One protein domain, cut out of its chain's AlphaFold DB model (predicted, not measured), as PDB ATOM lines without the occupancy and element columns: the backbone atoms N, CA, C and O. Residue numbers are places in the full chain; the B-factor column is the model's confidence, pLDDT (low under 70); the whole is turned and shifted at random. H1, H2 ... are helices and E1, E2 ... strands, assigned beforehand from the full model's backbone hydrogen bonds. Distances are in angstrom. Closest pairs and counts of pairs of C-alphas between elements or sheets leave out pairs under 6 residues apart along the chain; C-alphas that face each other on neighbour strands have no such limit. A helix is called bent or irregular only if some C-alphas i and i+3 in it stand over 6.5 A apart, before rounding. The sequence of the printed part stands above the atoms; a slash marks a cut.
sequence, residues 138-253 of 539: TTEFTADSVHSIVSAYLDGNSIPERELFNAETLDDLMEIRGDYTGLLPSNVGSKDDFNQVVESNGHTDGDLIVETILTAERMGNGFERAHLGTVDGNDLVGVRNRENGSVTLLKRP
ATOM      1  N   THR A 138     204.699 133.041 183.028       95.00
ATOM      2  CA  THR A 138     204.912 133.719 184.311       95.00
ATOM      3  C   THR A 138     206.382 133.793 184.703       95.00
ATOM      4  O   THR A 138     207.168 132.898 184.398       95.00
ATOM      5  N   THR A 139     206.733 134.838 185.445       94.56
ATOM      6  CA  THR A 139     208.020 134.969 186.133       94.56
ATOM      7  C   THR A 139     207.755 135.267 187.603       94.56
ATOM      8  O   THR A 139     207.048 136.222 187.929       94.56
ATOM      9  N   GLU A 140     208.297 134.445 188.501       96.06
ATOM     10  CA  GLU A 140     208.195 134.644 189.947       96.06
ATOM     11  C   GLU A 140     209.504 135.197 190.518       96.06
ATOM     12  O   GLU A 140     210.581 134.652 190.299       96.06
ATOM     13  N   PHE A 141     209.383 136.264 191.303       96.25
ATOM     14  CA  PHE A 141     210.467 136.936 192.001       96.25
ATOM     15  C   PHE A 141     210.311 136.726 193.504       96.25
ATOM     16  O   PHE A 141     209.283 137.074 194.095       96.25
ATOM     17  N   THR A 142     211.345 136.175 194.139       96.44
ATOM     18  CA  THR A 142     211.399 136.029 195.601       96.44
ATOM     19  C   THR A 142     211.436 137.391 196.298       96.44
ATOM     20  O   THR A 142     211.740 138.401 195.672       96.44
ATOM     21  N   ALA A 143     211.171 137.428 197.604       94.06
ATOM     22  CA  ALA A 143     211.246 138.660 198.394       94.06
ATOM     23  C   ALA A 143     212.612 139.361 198.278       94.06
ATOM     24  O   ALA A 143     212.673 140.571 198.068       94.06
ATOM     25  N   ASP A 144     213.695 138.585 198.352       93.00
ATOM     26  CA  ASP A 144     215.067 139.091 198.264       93.00
ATOM     27  C   ASP A 144     215.371 139.631 196.860       93.00
ATOM     28  O   ASP A 144     215.982 140.695 196.713       93.00
ATOM     29  N   SER A 145     214.891 138.937 195.818       92.44
ATOM     30  CA  SER A 145     214.972 139.409 194.432       92.44
ATOM     31  C   SER A 145     214.195 140.713 194.254       92.44
ATOM     32  O   SER A 145     214.737 141.668 193.712       92.44
ATOM     33  N   VAL A 146     212.956 140.784 194.754       94.00
ATOM     34  CA  VAL A 146     212.113 141.987 194.689       94.00
ATOM     35  C   VAL A 146     212.807 143.162 195.368       94.00
ATOM     36  O   VAL A 146     212.913 144.222 194.761       94.00
ATOM     37  N   HIS A 147     213.326 142.980 196.584       91.56
ATOM     38  CA  HIS A 147     214.048 144.035 197.293       91.56
ATOM     39  C   HIS A 147     215.253 144.531 196.483       91.56
ATOM     40  O   HIS A 147     215.416 145.733 196.289       91.56
ATOM     41  N   SER A 148     216.077 143.610 195.978       89.94
ATOM     42  CA  SER A 148     217.284 143.949 195.215       89.94
ATOM     43  C   SER A 148     216.957 144.692 193.916       89.94
ATOM     44  O   SER A 148     217.584 145.704 193.611       89.94
ATOM     45  N   ILE A 149     215.946 144.225 193.178       89.94
ATOM     46  CA  ILE A 149     215.512 144.831 191.917       89.94
ATOM     47  C   ILE A 149     214.915 146.222 192.156       89.94
ATOM     48  O   ILE A 149     215.240 147.159 191.430       89.94
ATOM     49  N   VAL A 150     214.082 146.378 193.187       88.56
ATOM     50  CA  VAL A 150     213.477 147.667 193.544       88.56
ATOM     51  C   VAL A 150     214.547 148.682 193.941       88.56
ATOM     52  O   VAL A 150     214.509 149.808 193.455       88.56
ATOM     53  N   SER A 151     215.523 148.299 194.770       86.81
ATOM     54  CA  SER A 151     216.643 149.185 195.115       86.81
ATOM     55  C   SER A 151     217.424 149.621 193.873       86.81
ATOM     56  O   SER A 151     217.616 150.816 193.668       86.81
ATOM     57  N   ALA A 152     217.786 148.677 192.996       85.38
ATOM     58  CA  ALA A 152     218.490 148.990 191.752       85.38
ATOM     59  C   ALA A 152     217.680 149.935 190.843       85.38
ATOM     60  O   ALA A 152     218.239 150.857 190.248       85.38
ATOM     61  N   TYR A 153     216.357 149.748 190.767       84.56
ATOM     62  CA  TYR A 153     215.469 150.635 190.020       84.56
ATOM     63  C   TYR A 153     215.465 152.057 190.597       84.56
ATOM     64  O   TYR A 153     215.611 153.021 189.844       84.56
ATOM     65  N   LEU A 154     215.313 152.203 191.918       81.38
ATOM     66  CA  LEU A 154     215.198 153.502 192.597       81.38
ATOM     67  C   LEU A 154     216.501 154.312 192.612       81.38
ATOM     68  O   LEU A 154     216.430 155.544 192.628       81.38
ATOM     69  N   ASP A 155     217.657 153.643 192.565       81.50
ATOM     70  CA  ASP A 155     218.974 154.281 192.466       81.50
ATOM     71  C   ASP A 155     219.162 155.009 191.122       81.50
ATOM     72  O   ASP A 155     219.722 156.107 191.071       81.50
ATOM     73  N   GLY A 156     218.689 154.400 190.029       72.12
ATOM     74  CA  GLY A 156     218.828 154.934 188.671       72.12
ATOM     75  C   GLY A 156     217.656 155.799 188.206       72.12
ATOM     76  O   GLY A 156     217.815 156.615 187.296       72.12
ATOM     77  N   ASN A 157     216.477 155.650 188.818       71.31
ATOM     78  CA  ASN A 157     215.238 156.234 188.312       71.31
ATOM     79  C   ASN A 157     214.543 157.151 189.313       71.31
ATOM     80  O   ASN A 157     214.721 157.099 190.531       71.31
ATOM     81  N   SER A 158     213.684 158.008 188.762       63.88
ATOM     82  CA  SER A 158     212.777 158.834 189.545       63.88
ATOM     83  C   SER A 158     211.327 158.520 189.230       63.88
ATOM     84  O   SER A 158     210.919 158.586 188.079       63.88
ATOM     85  N   ILE A 159     210.559 158.168 190.264       62.91
ATOM     86  CA  ILE A 159     209.112 157.945 190.179       62.91
ATOM     87  C   ILE A 159     208.428 159.300 189.967       62.91
ATOM     88  O   ILE A 159     208.620 160.185 190.799       62.91
ATOM     89  N   PRO A 160     207.667 159.528 188.885       51.78
ATOM     90  CA  PRO A 160     207.055 160.839 188.644       51.78
ATOM     91  C   PRO A 160     206.021 161.236 189.702       51.78
ATOM     92  O   PRO A 160     205.451 160.379 190.362       51.78
ATOM     93  N   GLU A 161     205.827 162.552 189.871       52.16
ATOM     94  CA  GLU A 161     205.175 163.217 191.029       52.16
ATOM     95  C   GLU A 161     206.046 163.309 192.314       52.16
ATOM     96  O   GLU A 161     205.606 163.807 193.350       52.16
ATOM     97  N   ARG A 162     207.341 162.961 192.199       53.19
ATOM     98  CA  ARG A 162     208.414 162.922 193.227       53.19
ATOM     99  C   ARG A 162     208.765 164.192 194.025       53.19
ATOM    100  O   ARG A 162     209.742 164.149 194.763       53.19
ATOM    101  N   GLU A 163     208.051 165.314 193.945       48.03
ATOM    102  CA  GLU A 163     208.416 166.473 194.796       48.03
ATOM    103  C   GLU A 163     207.954 166.336 196.262       48.03
ATOM    104  O   GLU A 163     208.394 167.114 197.107       48.03
ATOM    105  N   LEU A 164     207.109 165.350 196.598       48.69
ATOM    106  CA  LEU A 164     206.576 165.180 197.960       48.69
ATOM    107  C   LEU A 164     207.115 163.970 198.742       48.69
ATOM    108  O   LEU A 164     207.048 164.005 199.970       48.69
ATOM    109  N   PHE A 165     207.693 162.951 198.089       52.81
ATOM    110  CA  PHE A 165     208.182 161.742 198.765       52.81
ATOM    111  C   PHE A 165     209.435 161.155 198.083       52.81
ATOM    112  O   PHE A 165     209.386 160.726 196.930       52.81
ATOM    113  N   ASN A 166     210.568 161.123 198.796       60.78
ATOM    114  CA  ASN A 166     211.826 160.531 198.324       60.78
ATOM    115  C   ASN A 166     211.873 159.039 198.680       60.78
ATOM    116  O   ASN A 166     212.463 158.679 199.693       60.78
ATOM    117  N   ALA A 167     211.244 158.180 197.877       67.75
ATOM    118  CA  ALA A 167     211.430 156.740 198.039       67.75
ATOM    119  C   ALA A 167     212.799 156.304 197.500       67.75
ATOM    120  O   ALA A 167     213.080 156.487 196.307       67.75
ATOM    121  N   GLU A 168     213.617 155.738 198.387       73.56
ATOM    122  CA  GLU A 168     214.947 155.172 198.114       73.56
ATOM    123  C   GLU A 168     214.967 153.656 198.384       73.56
ATOM    124  O   GLU A 168     215.847 152.935 197.919       73.56
ATOM    125  N   THR A 169     213.966 153.148 199.105       80.31
ATOM    126  CA  THR A 169     213.839 151.744 199.499       80.31
ATOM    127  C   THR A 169     212.455 151.176 199.182       80.31
ATOM    128  O   THR A 169     211.484 151.897 198.939       80.31
ATOM    129  N   LEU A 170     212.349 149.845 199.234       80.88
ATOM    130  CA  LEU A 170     211.064 149.148 199.172       80.88
ATOM    131  C   LEU A 170     210.117 149.569 200.310       80.88
ATOM    132  O   LEU A 170     208.908 149.659 200.091       80.88
ATOM    133  N   ASP A 171     210.647 149.835 201.505       83.44
ATOM    134  CA  ASP A 171     209.845 150.281 202.645       83.44
ATOM    135  C   ASP A 171     209.243 151.665 202.381       83.44
ATOM    136  O   ASP A 171     208.045 151.859 202.589       83.44
ATOM    137  N   ASP A 172     210.019 152.584 201.799       78.25
ATOM    138  CA  ASP A 172     209.500 153.896 201.409       78.25
ATOM    139  C   ASP A 172     208.379 153.767 200.364       78.25
ATOM    140  O   ASP A 172     207.357 154.445 200.470       78.25
ATOM    141  N   LEU A 173     208.519 152.861 199.381       80.06
ATOM    142  CA  LEU A 173     207.447 152.576 198.412       80.06
ATOM    143  C   LEU A 173     206.175 152.075 199.093       80.06
ATOM    144  O   LEU A 173     205.069 152.481 198.733       80.06
ATOM    145  N   MET A 174     206.321 151.188 200.077       82.88
ATOM    146  CA  MET A 174     205.195 150.667 200.848       82.88
ATOM    147  C   MET A 174     204.486 151.766 201.648       82.88
ATOM    148  O   MET A 174     203.261 151.709 201.770       82.88
ATOM    149  N   GLU A 175     205.220 152.755 202.166       81.75
ATOM    150  CA  GLU A 175     204.651 153.888 202.906       81.75
ATOM    151  C   GLU A 175     203.842 154.828 202.006       81.75
ATOM    152  O   GLU A 175     202.748 155.247 202.388       81.75
ATOM    153  N   ILE A 176     204.335 155.122 200.801       76.25
ATOM    154  CA  ILE A 176     203.716 156.116 199.904       76.25
ATOM    155  C   ILE A 176     202.609 155.543 199.023       76.25
ATOM    156  O   ILE A 176     201.813 156.292 198.462       76.25
ATOM    157  N   ARG A 177     202.539 154.215 198.895       78.38
ATOM    158  CA  ARG A 177     201.589 153.494 198.039       78.38
ATOM    159  C   ARG A 177     200.148 154.000 198.144       78.38
ATOM    160  O   ARG A 177     199.461 154.100 197.139       78.38
ATOM    161  N   GLY A 178     199.675 154.291 199.360       68.69
ATOM    162  CA  GLY A 178     198.295 154.735 199.596       68.69
ATOM    163  C   GLY A 178     197.980 156.139 199.071       68.69
ATOM    164  O   GLY A 178     196.812 156.447 198.848       68.69
ATOM    165  N   ASP A 179     199.014 156.955 198.864       67.56
ATOM    166  CA  ASP A 179     198.926 158.331 198.373       67.56
ATOM    167  C   ASP A 179     199.295 158.439 196.881       67.56
ATOM    168  O   ASP A 179     199.127 159.497 196.269       67.56
ATOM    169  N   TYR A 180     199.777 157.346 196.276       67.94
ATOM    170  CA  TYR A 180     200.118 157.290 194.862       67.94
ATOM    171  C   TYR A 180     198.843 157.300 194.009       67.94
ATOM    172  O   TYR A 180     198.053 156.358 194.018       67.94
ATOM    173  N   THR A 181     198.626 158.401 193.287       59.38
ATOM    174  CA  THR A 181     197.494 158.570 192.351       59.38
ATOM    175  C   THR A 181     197.946 158.843 190.918       59.38
ATOM    176  O   THR A 181     197.110 158.952 190.017       59.38
ATOM    177  N   GLY A 182     199.263 158.940 190.711       56.88
ATOM    178  CA  GLY A 182     199.876 159.055 189.401       56.88
ATOM    179  C   GLY A 182     199.790 157.745 188.618       56.88
ATOM    180  O   GLY A 182     199.582 156.670 189.172       56.88
ATOM    181  N   LEU A 183     199.961 157.851 187.307       53.19
ATOM    182  CA  LEU A 183     200.381 156.725 186.480       53.19
ATOM    183  C   LEU A 183     201.902 156.805 186.408       53.19
ATOM    184  O   LEU A 183     202.427 157.904 186.166       53.19
ATOM    185  N   LEU A 184     202.619 155.686 186.563       57.56
ATOM    186  CA  LEU A 184     203.994 155.681 186.083       57.56
ATOM    187  C   LEU A 184     203.913 156.077 184.601       57.56
ATOM    188  O   LEU A 184     202.992 155.645 183.895       57.56
ATOM    189  N   PRO A 185     204.790 156.976 184.116       51.09
ATOM    190  CA  PRO A 185     204.843 157.277 182.697       51.09
ATOM    191  C   PRO A 185     204.932 155.928 182.001       51.09
ATOM    192  O   PRO A 185     205.644 155.051 182.488       51.09
ATOM    193  N   SER A 186     204.159 155.756 180.932       47.09
ATOM    194  CA  SER A 186     203.941 154.515 180.174       47.09
ATOM    195  C   SER A 186     205.207 153.980 179.480       47.09
ATOM    196  O   SER A 186     205.155 153.494 178.357       47.09
ATOM    197  N   ASN A 187     206.352 154.126 180.129       46.19
ATOM    198  CA  ASN A 187     207.676 153.645 179.801       46.19
ATOM    199  C   ASN A 187     207.852 152.186 180.222       46.19
ATOM    200  O   ASN A 187     208.978 151.698 180.182       46.19
ATOM    201  N   VAL A 188     206.771 151.532 180.655       47.38
ATOM    202  CA  VAL A 188     206.778 150.107 180.926       47.38
ATOM    203  C   VAL A 188     207.242 149.411 179.643       47.38
ATOM    204  O   VAL A 188     206.601 149.602 178.610       47.38
ATOM    205  N   GLY A 189     208.392 148.729 179.673       47.31
ATOM    206  CA  GLY A 189     209.045 148.134 178.489       47.31
ATOM    207  C   GLY A 189     209.927 149.068 177.640       47.31
ATOM    208  O   GLY A 189     210.151 148.818 176.454       47.31
ATOM    209  N   SER A 190     210.415 150.188 178.179       49.22
ATOM    210  CA  SER A 190     211.249 151.139 177.426       49.22
ATOM    211  C   SER A 190     212.747 150.771 177.399       49.22
ATOM    212  O   SER A 190     213.230 149.854 178.055       49.22
ATOM    213  N   LYS A 191     213.554 151.531 176.639       46.56
ATOM    214  CA  LYS A 191     215.025 151.363 176.582       46.56
ATOM    215  C   LYS A 191     215.725 151.484 177.945       46.56
ATOM    216  O   LYS A 191     216.875 151.049 178.044       46.56
ATOM    217  N   ASP A 192     215.070 152.077 178.938       53.50
ATOM    218  CA  ASP A 192     215.624 152.301 180.272       53.50
ATOM    219  C   ASP A 192     215.830 150.977 181.036       53.50
ATOM    220  O   ASP A 192     216.762 150.867 181.833       53.50
ATOM    221  N   ASP A 193     215.085 149.922 180.690       66.56
ATOM    222  CA  ASP A 193     215.129 148.608 181.348       66.56
ATOM    223  C   ASP A 193     216.460 147.877 181.128       66.56
ATOM    224  O   ASP A 193     216.980 147.195 182.011       66.56
ATOM    225  N   PHE A 194     217.077 148.064 179.957       71.75
ATOM    226  CA  PHE A 194     218.400 147.507 179.671       71.75
ATOM    227  C   PHE A 194     219.520 148.251 180.414       71.75
ATOM    228  O   PHE A 194     220.490 147.628 180.845       71.75
ATOM    229  N   ASN A 195     219.397 149.574 180.568       71.25
ATOM    230  CA  ASN A 195     220.401 150.368 181.280       71.25
ATOM    231  C   ASN A 195     220.425 150.013 182.771       71.25
ATOM    232  O   ASN A 195     221.505 149.959 183.346       71.25
ATOM    233  N   GLN A 196     219.283 149.665 183.374       71.12
ATOM    234  CA  GLN A 196     219.234 149.191 184.764       71.12
ATOM    235  C   GLN A 196     220.101 147.949 185.003       71.12
ATOM    236  O   GLN A 196     220.764 147.843 186.036       71.12
ATOM    237  N   VAL A 197     220.123 147.013 184.051       76.75
ATOM    238  CA  VAL A 197     220.964 145.813 184.155       76.75
ATOM    239  C   VAL A 197     222.447 146.188 184.079       76.75
ATOM    240  O   VAL A 197     223.238 145.718 184.889       76.75
ATOM    241  N   VAL A 198     222.821 147.064 183.141       75.19
ATOM    242  CA  VAL A 198     224.223 147.457 182.908       75.19
ATOM    243  C   VAL A 198     224.779 148.357 184.020       75.19
ATOM    244  O   VAL A 198     225.925 148.194 184.425       75.19
ATOM    245  N   GLU A 199     223.993 149.320 184.504       75.25
ATOM    246  CA  GLU A 199     224.468 150.383 185.401       75.25
ATOM    247  C   GLU A 199     224.280 150.050 186.887       75.25
ATOM    248  O   GLU A 199     225.088 150.470 187.716       75.25
ATOM    249  N   SER A 200     223.249 149.268 187.220       73.75
ATOM    250  CA  SER A 200     222.828 149.021 188.607       73.75
ATOM    251  C   SER A 200     222.718 147.537 188.957       73.75
ATOM    252  O   SER A 200     222.251 147.208 190.046       73.75
ATOM    253  N   ASN A 201     223.136 146.634 188.056       73.69
ATOM    254  CA  ASN A 201     222.941 145.185 188.200       73.69
ATOM    255  C   ASN A 201     221.470 144.825 188.513       73.69
ATOM    256  O   ASN A 201     221.184 143.948 189.329       73.69
ATOM    257  N   GLY A 202     220.543 145.577 187.911       84.12
ATOM    258  CA  GLY A 202     219.104 145.430 188.087       84.12
ATOM    259  C   GLY A 202     218.503 144.327 187.213       84.12
ATOM    260  O   GLY A 202     219.193 143.439 186.711       84.12
ATOM    261  N   HIS A 203     217.190 144.406 187.014       89.94
ATOM    262  CA  HIS A 203     216.432 143.502 186.151       89.94
ATOM    263  C   HIS A 203     215.603 144.326 185.171       89.94
ATOM    264  O   HIS A 203     215.073 145.367 185.549       89.94
ATOM    265  N   THR A 204     215.401 143.828 183.953       87.31
ATOM    266  CA  THR A 204     214.589 144.508 182.926       87.31
ATOM    267  C   THR A 204     213.100 144.629 183.266       87.31
ATOM    268  O   THR A 204     212.345 145.142 182.462       87.31
ATOM    269  N   ASP A 205     212.673 144.105 184.417       87.81
ATOM    270  CA  ASP A 205     211.276 144.112 184.871       87.81
ATOM    271  C   ASP A 205     211.142 144.950 186.154       87.81
ATOM    272  O   ASP A 205     210.159 144.832 186.887       87.81
ATOM    273  N   GLY A 206     212.171 145.732 186.502       88.31
ATOM    274  CA  GLY A 206     212.188 146.507 187.740       88.31
ATOM    275  C   GLY A 206     211.077 147.547 187.796       88.31
ATOM    276  O   GLY A 206     210.431 147.702 188.831       88.31
ATOM    277  N   ASP A 207     210.791 148.175 186.663       84.06
ATOM    278  CA  ASP A 207     209.652 149.062 186.442       84.06
ATOM    279  C   ASP A 207     208.308 148.356 186.704       84.06
ATOM    280  O   ASP A 207     207.488 148.854 187.474       84.06
ATOM    281  N   LEU A 208     208.112 147.157 186.146       87.38
ATOM    282  CA  LEU A 208     206.913 146.332 186.299       87.38
ATOM    283  C   LEU A 208     206.699 145.901 187.750       87.38
ATOM    284  O   LEU A 208     205.570 145.897 188.249       87.38
ATOM    285  N   ILE A 209     207.776 145.526 188.443       91.44
ATOM    286  CA  ILE A 209     207.735 145.135 189.856       91.44
ATOM    287  C   ILE A 209     207.373 146.341 190.728       91.44
ATOM    288  O   ILE A 209     206.512 146.218 191.604       91.44
ATOM    289  N   VAL A 210     207.977 147.507 190.475       89.00
ATOM    290  CA  VAL A 210     207.659 148.755 191.185       89.00
ATOM    291  C   VAL A 210     206.214 149.183 190.926       89.00
ATOM    292  O   VAL A 210     205.499 149.478 191.883       89.00
ATOM    293  N   GLU A 211     205.742 149.132 189.679       86.25
ATOM    294  CA  GLU A 211     204.350 149.453 189.338       86.25
ATOM    295  C   GLU A 211     203.374 148.501 190.027       86.25
ATOM    296  O   GLU A 211     202.382 148.935 190.616       86.25
ATOM    297  N   THR A 212     203.679 147.199 190.036       91.38
ATOM    298  CA  THR A 212     202.884 146.197 190.759       91.38
ATOM    299  C   THR A 212     202.787 146.551 192.240       91.38
ATOM    300  O   THR A 212     201.713 146.486 192.835       91.38
ATOM    301  N   ILE A 213     203.900 146.941 192.858       91.12
ATOM    302  CA  ILE A 213     203.950 147.342 194.264       91.12
ATOM    303  C   ILE A 213     203.086 148.581 194.532       91.12
ATOM    304  O   ILE A 213     202.357 148.595 195.528       91.12
ATOM    305  N   LEU A 214     203.155 149.594 193.670       86.88
ATOM    306  CA  LEU A 214     202.446 150.860 193.845       86.88
ATOM    307  C   LEU A 214     200.940 150.726 193.601       86.88
ATOM    308  O   LEU A 214     200.138 151.247 194.373       86.88
ATOM    309  N   THR A 215     200.548 149.987 192.566       87.19
ATOM    310  CA  THR A 215     199.165 149.993 192.064       87.19
ATOM    311  C   THR A 215     198.340 148.785 192.488       87.19
ATOM    312  O   THR A 215     197.117 148.817 192.366       87.19
ATOM    313  N   ALA A 216     198.956 147.712 193.007       91.50
ATOM    314  CA  ALA A 216     198.198 146.496 193.276       91.50
ATOM    315  C   ALA A 216     197.138 146.690 194.370       91.50
ATOM    316  O   ALA A 216     197.397 147.252 195.436       91.50
ATOM    317  N   GLU A 217     195.954 146.135 194.144       92.94
ATOM    318  CA  GLU A 217     194.821 146.201 195.058       92.94
ATOM    319  C   GLU A 217     194.677 144.903 195.852       92.94
ATOM    320  O   GLU A 217     194.990 143.811 195.378       92.94
ATOM    321  N   ARG A 218     194.191 145.002 197.094       95.44
ATOM    322  CA  ARG A 218     194.023 143.834 197.970       95.44
ATOM    323  C   ARG A 218     192.875 142.953 197.495       95.44
ATOM    324  O   ARG A 218     191.724 143.367 197.531       95.44
ATOM    325  N   MET A 219     193.184 141.686 197.237       95.69
ATOM    326  CA  MET A 219     192.200 140.686 196.810       95.69
ATOM    327  C   MET A 219     191.440 140.048 197.981       95.69
ATOM    328  O   MET A 219     190.429 139.387 197.781       95.69
ATOM    329  N   GLY A 220     191.922 140.201 199.220       93.19
ATOM    330  CA  GLY A 220     191.292 139.615 200.416       93.19
ATOM    331  C   GLY A 220     191.677 138.159 200.714       93.19
ATOM    332  O   GLY A 220     191.240 137.611 201.721       93.19
ATOM    333  N   ASN A 221     192.549 137.544 199.910       93.94
ATOM    334  CA  ASN A 221     193.048 136.175 200.106       93.94
ATOM    335  C   ASN A 221     194.530 136.087 200.530       93.94
ATOM    336  O   ASN A 221     195.099 134.995 200.556       93.94
ATOM    337  N   GLY A 222     195.145 137.221 200.875       95.88
ATOM    338  CA  GLY A 222     196.582 137.325 201.167       95.88
ATOM    339  C   GLY A 222     197.423 137.815 199.987       95.88
ATOM    340  O   GLY A 222     198.602 138.096 200.178       95.88
ATOM    341  N   PHE A 223     196.814 138.003 198.814       97.81
ATOM    342  CA  PHE A 223     197.461 138.564 197.630       97.81
ATOM    343  C   PHE A 223     196.938 139.962 197.291       97.81
ATOM    344  O   PHE A 223     195.856 140.381 197.723       97.81
ATOM    345  N   GLU A 224     197.744 140.678 196.518       96.88
ATOM    346  CA  GLU A 224     197.414 141.945 195.874       96.88
ATOM    347  C   GLU A 224     197.609 141.788 194.361       96.88
ATOM    348  O   GLU A 224     198.506 141.054 193.944       96.88
ATOM    349  N   ARG A 225     196.779 142.447 193.549       96.69
ATOM    350  CA  ARG A 225     196.802 142.345 192.082       96.69
ATOM    351  C   ARG A 225     196.851 143.726 191.431       96.69
ATOM    352  O   ARG A 225     196.052 144.583 191.791       96.69
ATOM    353  N   ALA A 226     197.716 143.902 190.439       93.31
ATOM    354  CA  ALA A 226     197.767 145.053 189.543       93.31
ATOM    355  C   ALA A 226     197.564 144.605 188.088       93.31
ATOM    356  O   ALA A 226     198.129 143.596 187.659       93.31
ATOM    357  N   HIS A 227     196.780 145.361 187.318       91.25
ATOM    358  CA  HIS A 227     196.777 145.260 185.856       91.25
ATOM    359  C   HIS A 227     197.721 146.331 185.316       91.25
ATOM    360  O   HIS A 227     197.502 147.510 185.572       91.25
ATOM    361  N   LEU A 228     198.779 145.910 184.623       87.12
ATOM    362  CA  LEU A 228     199.879 146.786 184.201       87.12
ATOM    363  C   LEU A 228     199.695 147.290 182.756       87.12
ATOM    364  O   LEU A 228     200.538 148.016 182.236       87.12
ATOM    365  N   GLY A 229     198.587 146.918 182.109       84.69
ATOM    366  CA  GLY A 229     198.273 147.290 180.733       84.69
ATOM    367  C   GLY A 229     199.004 146.442 179.693       84.69
ATOM    368  O   GLY A 229     199.399 145.306 179.956       84.69
ATOM    369  N   THR A 230     199.144 147.005 178.491       81.50
ATOM    370  CA  THR A 230     199.778 146.354 177.339       81.50
ATOM    371  C   THR A 230     201.103 147.029 177.015       81.50
ATOM    372  O   THR A 230     201.146 148.247 176.840       81.50
ATOM    373  N   VAL A 231     202.168 146.238 176.902       73.56
ATOM    374  CA  VAL A 231     203.544 146.703 176.677       73.56
ATOM    375  C   VAL A 231     204.193 145.845 175.615       73.56
ATOM    376  O   VAL A 231     204.213 144.619 175.740       73.56
ATOM    377  N   ASP A 232     204.700 146.487 174.563       71.00
ATOM    378  CA  ASP A 232     205.194 145.795 173.367       71.00
ATOM    379  C   ASP A 232     204.198 144.723 172.889       71.00
ATOM    380  O   ASP A 232     204.577 143.588 172.615       71.00
ATOM    381  N   GLY A 233     202.900 145.061 172.925       72.06
ATOM    382  CA  GLY A 233     201.805 144.164 172.540       72.06
ATOM    383  C   GLY A 233     201.403 143.094 173.564       72.06
ATOM    384  O   GLY A 233     200.366 142.451 173.412       72.06
ATOM    385  N   ASN A 234     202.165 142.924 174.645       79.94
ATOM    386  CA  ASN A 234     201.920 141.905 175.666       79.94
ATOM    387  C   ASN A 234     201.020 142.445 176.783       79.94
ATOM    388  O   ASN A 234     201.329 143.479 177.376       79.94
ATOM    389  N   ASP A 235     199.937 141.740 177.117       87.25
ATOM    390  CA  ASP A 235     199.097 142.066 178.278       87.25
ATOM    391  C   ASP A 235     199.744 141.570 179.579       87.25
ATOM    392  O   ASP A 235     200.196 140.422 179.673       87.25
ATOM    393  N   LEU A 236     199.794 142.449 180.582       91.56
ATOM    394  CA  LEU A 236     200.603 142.270 181.781       91.56
ATOM    395  C   LEU A 236     199.781 142.351 183.067       91.56
ATOM    396  O   LEU A 236     199.032 143.298 183.323       91.56
ATOM    397  N   VAL A 237     199.996 141.367 183.939       95.12
ATOM    398  CA  VAL A 237     199.399 141.318 185.279       95.12
ATOM    399  C   VAL A 237     200.494 141.085 186.309       95.12
ATOM    400  O   VAL A 237     201.279 140.146 186.190       95.12
ATOM    401  N   GLY A 238     200.512 141.916 187.348       96.56
ATOM    402  CA  GLY A 238     201.383 141.759 188.504       96.56
ATOM    403  C   GLY A 238     200.604 141.280 189.721       96.56
ATOM    404  O   GLY A 238     199.536 141.803 190.039       96.56
ATOM    405  N   VAL A 239     201.131 140.290 190.435       98.31
ATOM    406  CA  VAL A 239     200.554 139.789 191.687       98.31
ATOM    407  C   VAL A 239     201.608 139.799 192.777       98.31
ATOM    408  O   VAL A 239     202.674 139.216 192.618       98.31
ATOM    409  N   ARG A 240     201.293 140.415 193.916       97.50
ATOM    410  CA  ARG A 240     202.161 140.446 195.096       97.50
ATOM    411  C   ARG A 240     201.599 139.564 196.203       97.50
ATOM    412  O   ARG A 240     200.436 139.694 196.589       97.50
ATOM    413  N   ASN A 241     202.437 138.705 196.767       97.50
ATOM    414  CA  ASN A 241     202.126 137.952 197.972       97.50
ATOM    415  C   ASN A 241     202.433 138.808 199.210       97.50
ATOM    416  O   ASN A 241     203.568 139.229 199.433       97.50
ATOM    417  N   ARG A 242     201.424 139.073 200.046       94.81
ATOM    418  CA  ARG A 242     201.589 139.930 201.232       94.81
ATOM    419  C   ARG A 242     202.290 139.233 202.392       94.81
ATOM    420  O   ARG A 242     202.757 139.922 203.292       94.81
ATOM    421  N   GLU A 243     202.294 137.904 202.409       93.00
ATOM    422  CA  GLU A 243     202.858 137.114 203.505       93.00
ATOM    423  C   GLU A 243     204.382 137.063 203.432       93.00
ATOM    424  O   GLU A 243     205.047 137.259 204.445       93.00
ATOM    425  N   ASN A 244     204.931 136.839 202.237       93.25
ATOM    426  CA  ASN A 244     206.372 136.703 202.037       93.25
ATOM    427  C   ASN A 244     206.988 137.825 201.186       93.25
ATOM    428  O   ASN A 244     208.202 137.886 201.105       93.25
ATOM    429  N   GLY A 245     206.197 138.707 200.568       94.25
ATOM    430  CA  GLY A 245     206.702 139.811 199.745       94.25
ATOM    431  C   GLY A 245     207.101 139.434 198.316       94.25
ATOM    432  O   GLY A 245     207.594 140.305 197.604       94.25
ATOM    433  N   SER A 246     206.884 138.187 197.878       97.50
ATOM    434  CA  SER A 246     207.171 137.781 196.498       97.50
ATOM    435  C   SER A 246     206.242 138.469 195.494       97.50
ATOM    436  O   SER A 246     205.107 138.839 195.818       97.50
ATOM    437  N   VAL A 247     206.723 138.627 194.263       98.12
ATOM    438  CA  VAL A 247     205.959 139.179 193.137       98.12
ATOM    439  C   VAL A 247     205.953 138.168 191.999       98.12
ATOM    440  O   VAL A 247     206.949 137.508 191.733       98.12
ATOM    441  N   THR A 248     204.825 138.021 191.319       98.31
ATOM    442  CA  THR A 248     204.691 137.207 190.113       98.31
ATOM    443  C   THR A 248     204.154 138.079 188.997       98.31
ATOM    444  O   THR A 248     203.113 138.713 189.163       98.31
ATOM    445  N   LEU A 249     204.860 138.098 187.872       96.12
ATOM    446  CA  LEU A 249     204.422 138.754 186.649       96.12
ATOM    447  C   LEU A 249     203.890 137.695 185.688       96.12
ATOM    448  O   LEU A 249     204.552 136.687 185.457       96.12
ATOM    449  N   LEU A 250     202.709 137.926 185.124       96.56
ATOM    450  CA  LEU A 250     202.179 137.199 183.975       96.56
ATOM    451  C   LEU A 250     202.320 138.102 182.754       96.56
ATOM    452  O   LEU A 250     201.746 139.192 182.738       96.56
ATOM    453  N   LYS A 251     203.083 137.645 181.758       92.75
ATOM    454  CA  LYS A 251     203.282 138.343 180.485       92.75
ATOM    455  C   LYS A 251     202.647 137.518 179.381       92.75
ATOM    456  O   LYS A 251     203.175 136.472 179.025       92.75
ATOM    457  N   ARG A 252     201.513 137.939 178.842       92.50
ATOM    458  CA  ARG A 252     200.826 137.175 177.792       92.50
ATOM    459  C   ARG A 252     201.418 137.532 176.432       92.50
ATOM    460  O   ARG A 252     201.541 138.728 176.178       92.50
ATOM    461  N   PRO A 253     201.789 136.558 175.583       90.06
ATOM    462  CA  PRO A 253     202.369 136.863 174.282       90.06
ATOM    463  C   PRO A 253     201.374 137.621 173.395       90.06
ATOM    464  O   PRO A 253     200.173 137.330 173.390       90.06
TER     465      PRO A 253
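AT A GLANCE: This is residues 138 to 253 of the 539 residues of an uncharacterized protein of Haloarcula rubripromontorii (UniProt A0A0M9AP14). A twisted sheet of four strands forms a wall with one face bare; H4 lies across its other face, in the middle of the domain. On that same face H1 stands up from the sheet and leads away from it to H3, while H2 packs on H4 and only just touches H1. The printed part has 116 residues with four named helices and four named strands, in the order E1 H1 H2 H3 H4 E2 E3 E4; the class is mixed, helices and strands. The sheet's order is E1 E4 E3 E2, antiparallel throughout. The whole is compact and rounded, with a radius of gyration of the C-alphas of 13.1 A and spans of 36 by 35 by 26 A.

IN THESE COORDINATES: E1 is residues 138 to 141, 10.0 A long, and begins with C-alpha 138 at (204.912, 133.719, 184.311). E2 is residues 223 to 231, 23.3 A; E3 is residues 234 to 241, 22.7 A; E4 is residues 247 to 252, 16.3 A, ending with C-alpha 252 at (200.826, 137.175, 177.792). H1, residues 143 to 156, measures 20.4 A. H2 is residues 170 to 179, 15.2 A, and is irregular: C-alphas 175 and 178 are 7.2 A apart. H3 is residues 192 to 200, 11.5 A. H4, residues 206 to 215, measures 14.2 A and begins with C-alpha 206 at (212.188, 146.507, 187.740).

HOW THE PARTS SIT: E2, E3 and E4 form a meander, each strand the antiparallel neighbour of the one before, with hairpins E2 and E3, and E3 and E4. N 226 and O 238 are 2.8 A apart, N 239 and O 248 2.8 A, and N 141 of E1 and O 247 of E4 2.8 A, each within hydrogen-bond range. H4 and the sheet make two layers, a helix on one face of a sheet: its height over the sheet is 7.9 A, and it runs across the strands, at 64 degrees to E3 on the local plane. The closest C-alphas of H4 and E3 are those of Thr 212 and Gly 238, 5.2 A. H1 touches H4, about perpendicular at 77 degrees, closest at the C-alphas of Ile 149 and Gly 206, 5.6 A. With residues 152 to 156 alone H1 touches H3, closest at Ala 152 and Ser 200, C-alphas 5.4 A apart. H2 touches H4 at a steep tilt of 42 degrees, the same way, closest at the C-alphas of Arg 177 and Leu 214, 5.0 A. H2 and H3 are apart. Every O i to N i+4 pair is within hydrogen-bond range in H4, against 9 of 10 in H1, 4 of 6 in H2 and 4 of 5 in H3.

THE WHOLE: The C-alphas farthest apart, of Val 198 and Gly 220, are 38.1 A apart. The printed part has no cut. The links H1 to H2 and H2 to H3 are long. The mean pLDDT of the printed part is 80.4; residues 158 to 167 and 178 to 193 are under 70.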